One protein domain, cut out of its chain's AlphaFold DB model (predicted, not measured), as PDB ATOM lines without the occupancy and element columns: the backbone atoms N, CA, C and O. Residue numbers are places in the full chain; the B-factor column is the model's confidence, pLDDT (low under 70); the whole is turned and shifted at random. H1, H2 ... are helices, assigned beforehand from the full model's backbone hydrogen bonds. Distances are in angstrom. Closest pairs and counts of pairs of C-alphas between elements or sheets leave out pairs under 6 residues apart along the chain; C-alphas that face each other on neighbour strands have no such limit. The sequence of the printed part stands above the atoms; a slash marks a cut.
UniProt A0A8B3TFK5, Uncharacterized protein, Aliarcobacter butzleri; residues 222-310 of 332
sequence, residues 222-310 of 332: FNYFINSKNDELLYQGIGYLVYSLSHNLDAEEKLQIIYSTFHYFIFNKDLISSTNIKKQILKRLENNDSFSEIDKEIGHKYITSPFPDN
ATOM      1  N   PHE A 222      10.365  -8.551 106.700       95.50
ATOM      2  CA  PHE A 222       9.221  -9.172 107.366       95.50
ATOM      3  C   PHE A 222       7.837  -8.609 106.991       95.50
ATOM      4  O   PHE A 222       6.851  -8.939 107.659       95.50
ATOM      5  N   ASN A 223       7.687  -7.839 105.901       94.75
ATOM      6  CA  ASN A 223       6.354  -7.365 105.494       94.75
ATOM      7  C   ASN A 223       5.408  -8.527 105.164       94.75
ATOM      8  O   ASN A 223       4.219  -8.436 105.468       94.75
ATOM      9  N   TYR A 224       5.925  -9.626 104.606       94.50
ATOM     10  CA  TYR A 224       5.167 -10.859 104.394       94.50
ATOM     11  C   TYR A 224       4.483 -11.351 105.684       94.50
ATOM     12  O   TYR A 224       3.290 -11.647 105.681       94.50
ATOM     13  N   PHE A 225       5.195 -11.360 106.819       96.44
ATOM     14  CA  PHE A 225       4.626 -11.734 108.122       96.44
ATOM     15  C   PHE A 225       3.616 -10.700 108.621       96.44
ATOM     16  O   PHE A 225       2.506 -11.062 109.008       96.44
ATOM     17  N   ILE A 226       3.969  -9.416 108.549       96.75
ATOM     18  CA  ILE A 226       3.125  -8.299 108.997       96.75
ATOM     19  C   ILE A 226       1.764  -8.293 108.287       96.75
ATOM     20  O   ILE A 226       0.738  -8.035 108.912       96.75
ATOM     21  N   ASN A 227       1.739  -8.605 106.990       92.50
ATOM     22  CA  ASN A 227       0.531  -8.557 106.165       92.50
ATOM     23  C   ASN A 227      -0.212  -9.903 106.073       92.50
ATOM     24  O   ASN A 227      -1.236  -9.991 105.394       92.50
ATOM     25  N   SER A 228       0.263 -10.944 106.764       91.19
ATOM     26  CA  SER A 228      -0.284 -12.309 106.691       91.19
ATOM     27  C   SER A 228      -1.683 -12.478 107.300       91.19
ATOM     28  O   SER A 228      -2.299 -13.528 107.133       91.19
ATOM     29  N   LYS A 229      -2.183 -11.464 108.026       90.69
ATOM     30  CA  LYS A 229      -3.411 -11.514 108.847       90.69
ATOM     31  C   LYS A 229      -3.395 -12.592 109.940       90.69
ATOM     32  O   LYS A 229      -4.448 -12.921 110.480       90.69
ATOM     33  N   ASN A 230      -2.222 -13.126 110.274       94.81
ATOM     34  CA  ASN A 230      -2.025 -14.038 111.389       94.81
ATOM     35  C   ASN A 230      -1.347 -13.286 112.542       94.81
ATOM     36  O   ASN A 230      -0.302 -12.664 112.350       94.81
ATOM     37  N   ASP A 231      -1.953 -13.337 113.728       95.62
ATOM     38  CA  ASP A 231      -1.502 -12.551 114.879       95.62
ATOM     39  C   ASP A 231      -0.123 -13.023 115.397       95.62
ATOM     40  O   ASP A 231       0.705 -12.192 115.764       95.62
ATOM     41  N   GLU A 232       0.191 -14.321 115.331       96.94
ATOM     42  CA  GLU A 232       1.518 -14.841 115.699       96.94
ATOM     43  C   GLU A 232       2.600 -14.375 114.710       96.94
ATOM     44  O   GLU A 232       3.659 -13.906 115.124       96.94
ATOM     45  N   LEU A 233       2.341 -14.423 113.398       97.62
ATOM     46  CA  LEU A 233       3.284 -13.885 112.409       97.62
ATOM     47  C   LEU A 233       3.454 -12.372 112.551       97.62
ATOM     48  O   LEU A 233       4.573 -11.873 112.427       97.62
ATOM     49  N   LEU A 234       2.384 -11.634 112.858       97.88
ATOM     50  CA  LEU A 234       2.476 -10.209 113.170       97.88
ATOM     51  C   LEU A 234       3.386  -9.971 114.382       97.88
ATOM     52  O   LEU A 234       4.273  -9.118 114.310       97.88
ATOM     53  N   TYR A 235       3.208 -10.737 115.463       98.25
ATOM     54  CA  TYR A 235       4.064 -10.677 116.651       98.25
ATOM     55  C   TYR A 235       5.533 -10.930 116.287       98.25
ATOM     56  O   TYR A 235       6.417 -10.167 116.681       98.25
ATOM     57  N   GLN A 236       5.794 -11.950 115.468       98.19
ATOM     58  CA  GLN A 236       7.142 -12.290 115.020       98.19
ATOM     59  C   GLN A 236       7.771 -11.210 114.133       98.19
ATOM     60  O   GLN A 236       8.939 -10.866 114.320       98.19
ATOM     61  N   GLY A 237       6.999 -10.631 113.208       97.94
ATOM     62  CA  GLY A 237       7.442  -9.517 112.370       97.94
ATOM     63  C   GLY A 237       7.778  -8.269 113.190       97.94
ATOM     64  O   GLY A 237       8.812  -7.643 112.965       97.94
ATOM     65  N   ILE A 238       6.960  -7.940 114.196       98.12
ATOM     66  CA  ILE A 238       7.254  -6.856 115.148       98.12
ATOM     67  C   ILE A 238       8.531  -7.167 115.932       98.12
ATOM     68  O   ILE A 238       9.396  -6.300 116.050       98.12
ATOM     69  N   GLY A 239       8.677  -8.396 116.432       97.88
ATOM     70  CA  GLY A 239       9.855  -8.818 117.183       97.88
ATOM     71  C   GLY A 239      11.153  -8.701 116.394       97.88
ATOM     72  O   GLY A 239      12.118  -8.110 116.882       97.88
ATOM     73  N   TYR A 240      11.149  -9.152 115.140       97.56
ATOM     74  CA  TYR A 240      12.271  -8.953 114.227       97.56
ATOM     75  C   TYR A 240      12.641  -7.470 114.070       97.56
ATOM     76  O   TYR A 240      13.816  -7.106 114.190       97.56
ATOM     77  N   LEU A 241      11.651  -6.600 113.837       97.06
ATOM     78  CA  LEU A 241      11.885  -5.166 113.658       97.06
ATOM     79  C   LEU A 241      12.450  -4.512 114.920       97.06
ATOM     80  O   LEU A 241      13.381  -3.714 114.823       97.06
ATOM     81  N   VAL A 242      11.937  -4.861 116.105       96.88
ATOM     82  CA  VAL A 242      12.464  -4.340 117.374       96.88
ATOM     83  C   VAL A 242      13.929  -4.730 117.536       96.88
ATOM     84  O   VAL A 242      14.765  -3.850 117.732       96.88
ATOM     85  N   TYR A 243      14.274  -6.010 117.382       96.38
ATOM     86  CA  TYR A 243      15.660  -6.473 117.541       96.38
ATOM     87  C   TYR A 243      16.615  -5.876 116.503       96.38
ATOM     88  O   TYR A 243      17.766  -5.572 116.827       96.38
ATOM     89  N   SER A 244      16.120  -5.632 115.290       94.00
ATOM     90  CA  SER A 244      16.890  -5.002 114.217       94.00
ATOM     91  C   SER A 244      17.128  -3.502 114.437       94.00
ATOM     92  O   SER A 244      18.107  -2.967 113.927       94.00
ATOM     93  N   LEU A 245      16.256  -2.813 115.185       93.06
ATOM     94  CA  LEU A 245      16.327  -1.360 115.409       93.06
ATOM     95  C   LEU A 245      16.928  -0.961 116.768       93.06
ATOM     96  O   LEU A 245      17.295   0.198 116.946       93.06
ATOM     97  N   SER A 246      17.036  -1.882 117.732       90.56
ATOM     98  CA  SER A 246      17.326  -1.557 119.143       90.56
ATOM     99  C   SER A 246      18.552  -2.276 119.724       90.56
ATOM    100  O   SER A 246      18.516  -2.852 120.808       90.56
ATOM    101  N   HIS A 247      19.693  -2.237 119.034       83.06
ATOM    102  CA  HIS A 247      20.891  -2.989 119.446       83.06
ATOM    103  C   HIS A 247      21.413  -2.686 120.865       83.06
ATOM    104  O   HIS A 247      22.026  -3.563 121.470       83.06
ATOM    105  N   ASN A 248      21.151  -1.491 121.401       84.94
ATOM    106  CA  ASN A 248      21.664  -1.051 122.704       84.94
ATOM    107  C   ASN A 248      20.767  -1.413 123.895       84.94
ATOM    108  O   ASN A 248      21.213  -1.265 125.029       84.94
ATOM    109  N   LEU A 249      19.532  -1.856 123.648       88.94
ATOM    110  CA  LEU A 249      18.595  -2.216 124.708       88.94
ATOM    111  C   LEU A 249      18.830  -3.640 125.200       88.94
ATOM    112  O   LEU A 249      19.283  -4.516 124.440       88.94
ATOM    113  N   ASP A 250      18.496  -3.877 126.464       89.94
ATOM    114  CA  ASP A 250      18.476  -5.225 127.008       89.94
ATOM    115  C   ASP A 250      17.263  -6.033 126.511       89.94
ATOM    116  O   ASP A 250      16.432  -5.567 125.726       89.94
ATOM    117  N   ALA A 251      17.224  -7.313 126.880       91.56
ATOM    118  CA  ALA A 251      16.182  -8.227 126.430       91.56
ATOM    119  C   ALA A 251      14.798  -7.854 126.982       91.56
ATOM    120  O   ALA A 251      13.803  -7.987 126.275       91.56
ATOM    121  N   GLU A 252      14.727  -7.379 128.225       91.19
ATOM    122  CA  GLU A 252      13.465  -7.055 128.884       91.19
ATOM    123  C   GLU A 252      12.824  -5.834 128.220       91.19
ATOM    124  O   GLU A 252      11.662  -5.889 127.812       91.19
ATOM    125  N   GLU A 253      13.607  -4.778 127.997       91.75
ATOM    126  CA  GLU A 253      13.167  -3.570 127.297       91.75
ATOM    127  C   GLU A 253      12.658  -3.893 125.883       91.75
ATOM    128  O   GLU A 253      11.591  -3.433 125.463       91.75
ATOM    129  N   LYS A 254      13.382  -4.745 125.144       95.00
ATOM    130  CA  LYS A 254      12.966  -5.190 123.805       95.00
ATOM    131  C   LYS A 254      11.634  -5.921 123.843       95.00
ATOM    132  O   LYS A 254      10.740  -5.592 123.064       95.00
ATOM    133  N   LEU A 255      11.480  -6.894 124.737       94.38
ATOM    134  CA  LEU A 255      10.250  -7.678 124.845       94.38
ATOM    135  C   LEU A 255       9.055  -6.811 125.264       94.38
ATOM    136  O   LEU A 255       7.964  -6.981 124.718       94.38
ATOM    137  N   GLN A 256       9.259  -5.814 126.130       91.19
ATOM    138  CA  GLN A 256       8.226  -4.831 126.473       91.19
ATOM    139  C   GLN A 256       7.803  -3.980 125.265       91.19
ATOM    140  O   GLN A 256       6.607  -3.764 125.034       91.19
ATOM    141  N   ILE A 257       8.753  -3.526 124.437       92.88
ATOM    142  CA  ILE A 257       8.445  -2.794 123.197       92.88
ATOM    143  C   ILE A 257       7.669  -3.683 122.220       92.88
ATOM    144  O   ILE A 257       6.701  -3.213 121.615       92.88
ATOM    145  N   ILE A 258       8.055  -4.954 122.077       95.56
ATOM    146  CA  ILE A 258       7.356  -5.921 121.217       95.56
ATOM    147  C   ILE A 258       5.919  -6.088 121.689       95.56
ATOM    148  O   ILE A 258       4.993  -5.844 120.915       95.56
ATOM    149  N   TYR A 259       5.735  -6.430 122.966       91.75
ATOM    150  CA  TYR A 259       4.428  -6.645 123.573       91.75
ATOM    151  C   TYR A 259       3.517  -5.434 123.364       91.75
ATOM    152  O   TYR A 259       2.420  -5.544 122.817       91.75
ATOM    153  N   SER A 260       3.989  -4.251 123.737       88.75
ATOM    154  CA  SER A 260       3.195  -3.025 123.689       88.75
ATOM    155  C   SER A 260       2.922  -2.535 122.255       88.75
ATOM    156  O   SER A 260       1.879  -1.932 121.980       88.75
ATOM    157  N   THR A 261       3.825  -2.795 121.304       92.75
ATOM    158  CA  THR A 261       3.607  -2.504 119.876       92.75
ATOM    159  C   THR A 261       2.601  -3.473 119.268       92.75
ATOM    160  O   THR A 261       1.676  -3.040 118.584       92.75
ATOM    161  N   PHE A 262       2.737  -4.768 119.551       94.38
ATOM    162  CA  PHE A 262       1.806  -5.794 119.096       94.38
ATOM    163  C   PHE A 262       0.378  -5.493 119.545       94.38
ATOM    164  O   PHE A 262      -0.518  -5.388 118.707       94.38
ATOM    165  N   HIS A 263       0.178  -5.227 120.838       88.06
ATOM    166  CA  HIS A 263      -1.146  -4.908 121.369       88.06
ATOM    167  C   HIS A 263      -1.740  -3.656 120.718       88.06
ATOM    168  O   HIS A 263      -2.909  -3.669 120.342       88.06
ATOM    169  N   TYR A 264      -0.944  -2.607 120.484       87.69
ATOM    170  CA  TYR A 264      -1.419  -1.435 119.746       87.69
ATOM    171  C   TYR A 264      -1.991  -1.812 118.367       87.69
ATOM    172  O   TYR A 264      -3.081  -1.365 118.014       87.69
ATOM    173  N   PHE A 265      -1.299  -2.644 117.587       90.12
ATOM    174  CA  PHE A 265      -1.744  -2.999 116.235       90.12
ATOM    175  C   PHE A 265      -2.877  -4.027 116.197       90.12
ATOM    176  O   PHE A 265      -3.693  -3.971 115.279       90.12
ATOM    177  N   ILE A 266      -3.013  -4.878 117.214       89.00
ATOM    178  CA  ILE A 266      -4.185  -5.753 117.356       89.00
ATOM    179  C   ILE A 266      -5.486  -4.942 117.478       89.00
ATOM    180  O   ILE A 266      -6.504  -5.343 116.914       89.00
ATOM    181  N   PHE A 267      -5.456  -3.771 118.127       81.75
ATOM    182  CA  PHE A 267      -6.624  -2.880 118.244       81.75
ATOM    183  C   PHE A 267      -6.795  -1.889 117.090       81.75
ATOM    184  O   PHE A 267      -7.848  -1.265 116.976       81.75
ATOM    185  N   ASN A 268      -5.780  -1.714 116.248       85.06
ATOM    186  CA  ASN A 268      -5.817  -0.793 115.113       85.06
ATOM    187  C   ASN A 268      -5.383  -1.549 113.847       85.06
ATOM    188  O   ASN A 268      -4.387  -1.199 113.209       85.06
ATOM    189  N   LYS A 269      -6.101  -2.640 113.526       88.81
ATOM    190  CA  LYS A 269      -5.746  -3.558 112.426       88.81
ATOM    191  C   LYS A 269      -5.689  -2.860 111.063       88.81
ATOM    192  O   LYS A 269      -4.912  -3.256 110.203       88.81
ATOM    193  N   ASP A 270      -6.467  -1.798 110.879       89.00
ATOM    194  CA  ASP A 270      -6.474  -0.932 109.696       89.00
ATOM    195  C   ASP A 270      -5.167  -0.145 109.511       89.00
ATOM    196  O   ASP A 270      -4.819   0.236 108.394       89.00
ATOM    197  N   LEU A 271      -4.418   0.066 110.595       90.06
ATOM    198  CA  LEU A 271      -3.132   0.754 110.574       90.06
ATOM    199  C   LEU A 271      -1.949  -0.197 110.367       90.06
ATOM    200  O   LEU A 271      -0.817   0.290 110.281       90.06
ATOM    201  N   ILE A 272      -2.168  -1.516 110.296       92.44
ATOM    202  CA  ILE A 272      -1.089  -2.492 110.119       92.44
ATOM    203  C   ILE A 272      -0.405  -2.250 108.774       92.44
ATOM    204  O   ILE A 272      -0.949  -2.475 107.698       92.44
ATOM    205  N   SER A 273       0.825  -1.762 108.863       93.38
ATOM    206  CA  SER A 273       1.791  -1.705 107.778       93.38
ATOM    207  C   SER A 273       3.179  -1.626 108.395       93.38
ATOM    208  O   SER A 273       3.354  -1.085 109.490       93.38
ATOM    209  N   SER A 274       4.188  -2.116 107.685       93.06
ATOM    210  CA  SER A 274       5.574  -2.059 108.158       93.06
ATOM    211  C   SER A 274       6.045  -0.639 108.461       93.06
ATOM    212  O   SER A 274       6.689  -0.395 109.479       93.06
ATOM    213  N   THR A 275       5.642   0.338 107.646       93.56
ATOM    214  CA  THR A 275       5.942   1.753 107.885       93.56
ATOM    215  C   THR A 275       5.351   2.250 109.204       93.56
ATOM    216  O   THR A 275       6.061   2.880 109.992       93.56
ATOM    217  N   ASN A 276       4.079   1.949 109.477       92.25
ATOM    218  CA  ASN A 276       3.429   2.369 110.718       92.25
ATOM    219  C   ASN A 276       4.018   1.650 111.935       92.25
ATOM    220  O   ASN A 276       4.255   2.294 112.956       92.25
ATOM    221  N   ILE A 277       4.302   0.350 111.819       95.25
ATOM    222  CA  ILE A 277       4.920  -0.446 112.886       95.25
ATOM    223  C   ILE A 277       6.293   0.117 113.245       95.25
ATOM    224  O   ILE A 277       6.531   0.436 114.408       95.25
ATOM    225  N   LYS A 278       7.171   0.333 112.261       95.25
ATOM    226  CA  LYS A 278       8.495   0.927 112.500       95.25
ATOM    227  C   LYS A 278       8.396   2.303 113.135       95.25
ATOM    228  O   LYS A 278       9.123   2.585 114.080       95.25
ATOM    229  N   LYS A 279       7.479   3.150 112.657       91.69
ATOM    230  CA  LYS A 279       7.247   4.474 113.247       91.69
ATOM    231  C   LYS A 279       6.836   4.368 114.717       91.69
ATOM    232  O   LYS A 279       7.322   5.146 115.534       91.69
ATOM    233  N   GLN A 280       5.974   3.411 115.056       89.94
ATOM    234  CA  GLN A 280       5.554   3.179 116.435       89.94
ATOM    235  C   GLN A 280       6.704   2.658 117.306       89.94
ATOM    236  O   GLN A 280       6.873   3.146 118.421       89.94
ATOM    237  N   ILE A 281       7.517   1.729 116.793       93.12
ATOM    238  CA  ILE A 281       8.713   1.225 117.484       93.12
ATOM    239  C   ILE A 281       9.691   2.374 117.750       93.12
ATOM    240  O   ILE A 281      10.085   2.578 118.891       93.12
ATOM    241  N   LEU A 282      10.030   3.173 116.733       91.44
ATOM    242  CA  LEU A 282      10.943   4.315 116.872       91.44
ATOM    243  C   LEU A 282      10.426   5.341 117.888       91.44
ATOM    244  O   LEU A 282      11.178   5.771 118.752       91.44
ATOM    245  N   LYS A 283       9.125   5.656 117.859       86.06
ATOM    246  CA  LYS A 283       8.505   6.546 118.853       86.06
ATOM    247  C   LYS A 283       8.655   6.012 120.284       86.06
ATOM    248  O   LYS A 283       8.839   6.804 121.204       86.06
ATOM    249  N   ARG A 284       8.552   4.691 120.481       82.31
ATOM    250  CA  ARG A 284       8.767   4.052 121.791       82.31
ATOM    251  C   ARG A 284      10.244   4.084 122.202       82.31
ATOM    252  O   ARG A 284      10.523   4.331 123.363       82.31
ATOM    253  N   LEU A 285      11.172   3.908 121.258       85.94
ATOM    254  CA  LEU A 285      12.617   4.006 121.512       85.94
ATOM    255  C   LEU A 285      13.071   5.431 121.883       85.94
ATOM    256  O   LEU A 285      14.042   5.589 122.616       85.94
ATOM    257  N   GLU A 286      12.391   6.466 121.381       82.75
ATOM    258  CA  GLU A 286      12.719   7.875 121.655       82.75
ATOM    259  C   GLU A 286      12.182   8.386 123.009       82.75
ATOM    260  O   GLU A 286      12.743   9.330 123.562       82.75
ATOM    261  N   ASN A 287      11.128   7.773 123.565       70.12
ATOM    262  CA  ASN A 287      10.450   8.225 124.789       70.12
ATOM    263  C   ASN A 287      10.495   7.161 125.903       70.12
ATOM    264  O   ASN A 287       9.497   6.484 126.160       70.12
ATOM    265  N   ASN A 288      11.626   7.060 126.610       56.44
ATOM    266  CA  ASN A 288      11.803   6.125 127.734       56.44
ATOM    267  C   ASN A 288      10.848   6.375 128.923       56.44
ATOM    268  O   ASN A 288      10.496   5.433 129.630       56.44
ATOM    269  N   ASP A 289      10.385   7.611 129.137       49.88
ATOM    270  CA  ASP A 289       9.693   8.000 130.381       49.88
ATOM    271  C   ASP A 289       8.197   7.651 130.447       49.88
ATOM    272  O   ASP A 289       7.534   7.943 131.442       49.88
ATOM    273  N   SER A 290       7.619   6.997 129.437       49.53
ATOM    274  CA  SER A 290       6.211   6.611 129.515       49.53
ATOM    275  C   SER A 290       5.819   5.533 128.497       49.53
ATOM    276  O   SER A 290       5.083   5.770 127.532       49.53
ATOM    277  N   PHE A 291       6.186   4.288 128.788       51.25
ATOM    278  CA  PHE A 291       5.360   3.161 128.347       51.25
ATOM    279  C   PHE A 291       3.950   3.267 128.970       51.25
ATOM    280  O   PHE A 291       2.951   3.022 128.303       51.25
ATOM    281  N   SER A 292       3.850   3.797 130.201       50.97
ATOM    282  CA  SER A 292       2.603   3.833 130.979       50.97
ATOM    283  C   SER A 292       1.502   4.788 130.484       50.97
ATOM    284  O   SER A 292       0.334   4.444 130.624       50.97
ATOM    285  N   GLU A 293       1.794   5.969 129.921       49.56
ATOM    286  CA  GLU A 293       0.742   6.878 129.414       49.56
ATOM    287  C   GLU A 293       0.222   6.445 128.042       49.56
ATOM    288  O   GLU A 293      -0.981   6.517 127.800       49.56
ATOM    289  N   ILE A 294       1.093   5.907 127.182       51.47
ATOM    290  CA  ILE A 294       0.694   5.320 125.894       51.47
ATOM    291  C   ILE A 294      -0.138   4.054 126.145       51.47
ATOM    292  O   ILE A 294      -1.189   3.869 125.532       51.47
ATOM    293  N   ASP A 295       0.268   3.220 127.103       53.09
ATOM    294  CA  ASP A 295      -0.487   2.026 127.478       53.09
ATOM    295  C   ASP A 295      -1.772   2.368 128.262       53.09
ATOM    296  O   ASP A 295      -2.733   1.610 128.188       53.09
ATOM    297  N   LYS A 296      -1.872   3.532 128.933       54.34
ATOM    298  CA  LYS A 296      -3.144   4.070 129.476       54.34
ATOM    299  C   LYS A 296      -4.096   4.532 128.374       54.34
ATOM    300  O   LYS A 296      -5.301   4.320 128.488       54.34
ATOM    301  N   GLU A 297      -3.582   5.139 127.306       52.44
ATOM    302  CA  GLU A 297      -4.379   5.536 126.139       52.44
ATOM    303  C   GLU A 297      -4.941   4.300 125.403       52.44
ATOM    304  O   GLU A 297      -6.104   4.284 124.993       52.44
ATOM    305  N   ILE A 298      -4.158   3.217 125.334       51.06
ATOM    306  CA  ILE A 298      -4.599   1.901 124.842       51.06
ATOM    307  C   ILE A 298      -5.541   1.223 125.861       51.06
ATOM    308  O   ILE A 298      -6.593   0.708 125.487       51.06
ATOM    309  N   GLY A 299      -5.226   1.274 127.157       46.59
ATOM    310  CA  GLY A 299      -6.011   0.717 128.267       46.59
ATOM    311  C   GLY A 299      -7.411   1.326 128.406       46.59
ATOM    312  O   GLY A 299      -8.373   0.630 128.726       46.59
ATOM    313  N   HIS A 300      -7.575   2.608 128.075       47.16
ATOM    314  CA  HIS A 300      -8.899   3.222 127.982       47.16
ATOM    315  C   HIS A 300      -9.755   2.630 126.851       47.16
ATOM    316  O   HIS A 300     -10.972   2.559 127.015       47.16
ATOM    317  N   LYS A 301      -9.153   2.127 125.759       45.75
ATOM    318  CA  LYS A 301      -9.869   1.349 124.728       45.75
ATOM    319  C   LYS A 301     -10.191  -0.086 125.187       45.75
ATOM    320  O   LYS A 301     -11.258  -0.585 124.827       45.75
ATOM    321  N   TYR A 302      -9.337  -0.715 126.010       42.84
ATOM    322  CA  TYR A 302      -9.547  -2.065 126.583       42.84
ATOM    323  C   TYR A 302     -10.828  -2.186 127.424       42.84
ATOM    324  O   TYR A 302     -11.474  -3.226 127.412       42.84
ATOM    325  N   ILE A 303     -11.197  -1.139 128.167       39.19
ATOM    326  CA  ILE A 303     -12.356  -1.169 129.079       39.19
ATOM    327  C   ILE A 303     -13.684  -1.000 128.315       39.19
ATOM    328  O   ILE A 303     -14.743  -1.386 128.808       39.19
ATOM    329  N   THR A 304     -13.646  -0.439 127.104       34.62
ATOM    330  CA  THR A 304     -14.850  -0.049 126.349       34.62
ATOM    331  C   THR A 304     -15.189  -0.949 125.162       34.62
ATOM    332  O   THR A 304     -16.240  -0.754 124.556       34.62
ATOM    333  N   SER A 305     -14.335  -1.914 124.811       33.19
ATOM    334  CA  SER A 305     -14.586  -2.840 123.702       33.19
ATOM    335  C   SER A 305     -14.660  -4.274 124.223       33.19
ATOM    336  O   SER A 305     -13.699  -4.721 124.847       33.19
ATOM    337  N   PRO A 306     -15.747  -5.027 123.969       30.70
ATOM    338  CA  PRO A 306     -15.725  -6.462 124.207       30.70
ATOM    339  C   PRO A 306     -14.586  -7.073 123.381       30.70
ATOM    340  O   PRO A 306     -14.356  -6.658 122.240       30.70
ATOM    341  N   PHE A 307     -13.859  -8.022 123.978       32.44
ATOM    342  CA  PHE A 307     -12.945  -8.899 123.251       32.44
ATOM    343  C   PHE A 307     -13.679  -9.417 122.010       32.44
ATOM    344  O   PHE A 307     -14.775  -9.964 122.158       32.44
ATOM    345  N   PRO A 308     -13.141  -9.252 120.792       32.91
ATOM    346  CA  PRO A 308     -13.648 -10.030 119.690       32.91
ATOM    347  C   PRO A 308     -13.197 -11.469 119.938       32.91
ATOM    348  O   PRO A 308     -12.044 -11.822 119.697       32.91
ATOM    349  N   ASP A 309     -14.124 -12.289 120.433       34.47
ATOM    350  CA  ASP A 309     -14.141 -13.702 120.077       34.47
ATOM    351  C   ASP A 309     -13.946 -13.768 118.560       34.47
ATOM    352  O   ASP A 309     -14.717 -13.150 117.820       34.47
ATOM    353  N   ASN A 310     -12.887 -14.433 118.097       33.84
ATOM    354  CA  ASN A 310     -12.995 -15.446 117.053       33.84
ATOM    355  C   ASN A 310     -11.630 -15.925 116.551       33.84
ATOM    356  O   ASN A 310     -10.902 -15.228 115.845       33.84
TER     357      ASN A 310
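This is residues 222 to 310 of the 332 residues of an uncharacterized protein of Aliarcobacter butzleri (UniProt A0A8B3TFK5). Three helices, H2, H3 and H4, cross one another at steep angles, their centres making a triangle, and form the core. Short H1 packs on residues 233 to 238 of H2, while H5 runs beside H3 at some distance and leads into a tail, residues 303 to 310. The printed part has 89 residues, with five named helices, H1 to H5 in chain order, and no named strand: all helix. It is compact, with a radius of gyration of the C-alphas of 12.9 A and spans of 38 by 31 by 20 A.

H1 is residues 223 to 226, 4.9 A long, beginning at C-alpha 223 (6.354, -7.365, 105.494). H2 is residues 231 to 245, 21.1 A. H3, residues 251 to 267, measures 24.8 A. H4 is residues 274 to 286, 18.2 A. H5, residues 291 to 302, measures 15.9 A and ends at C-alpha 302 (-9.547, -2.065, 126.583).

H2 is the hub, touching H1, H3 and H4. The closest C-alphas of H1 and H2 are those of Ile 226 and Leu 234, 4.6 A apart. H2 and H3 form a helical hairpin, at a steep tilt of 45 degrees, opposite ways; C-alphas 239 and 258 come closest, at 5.6 A. H4 touches H2 with residues 277 to 282 alone, closest at C-alphas 242 and 281, 6.7 A. H3 and H4 touch at C-alphas 261 and 281, their closest, 6.8 A apart. H3 and H5 are close but not clearly touching: the closest C-alphas, 264 and 298, are 6.9 A apart. H2 and H5 are apart. Every O i to N i+4 pair is within hydrogen-bond range in H2, H3 and H4, and 7 of 8 in H5; H1 is too short for one.

The farthest C-alphas, of Asn 248 and Asp 309, are 38.1 A apart. The printed part has no cut, and no link is long. Residues 288 to 310 are under pLDDT 70.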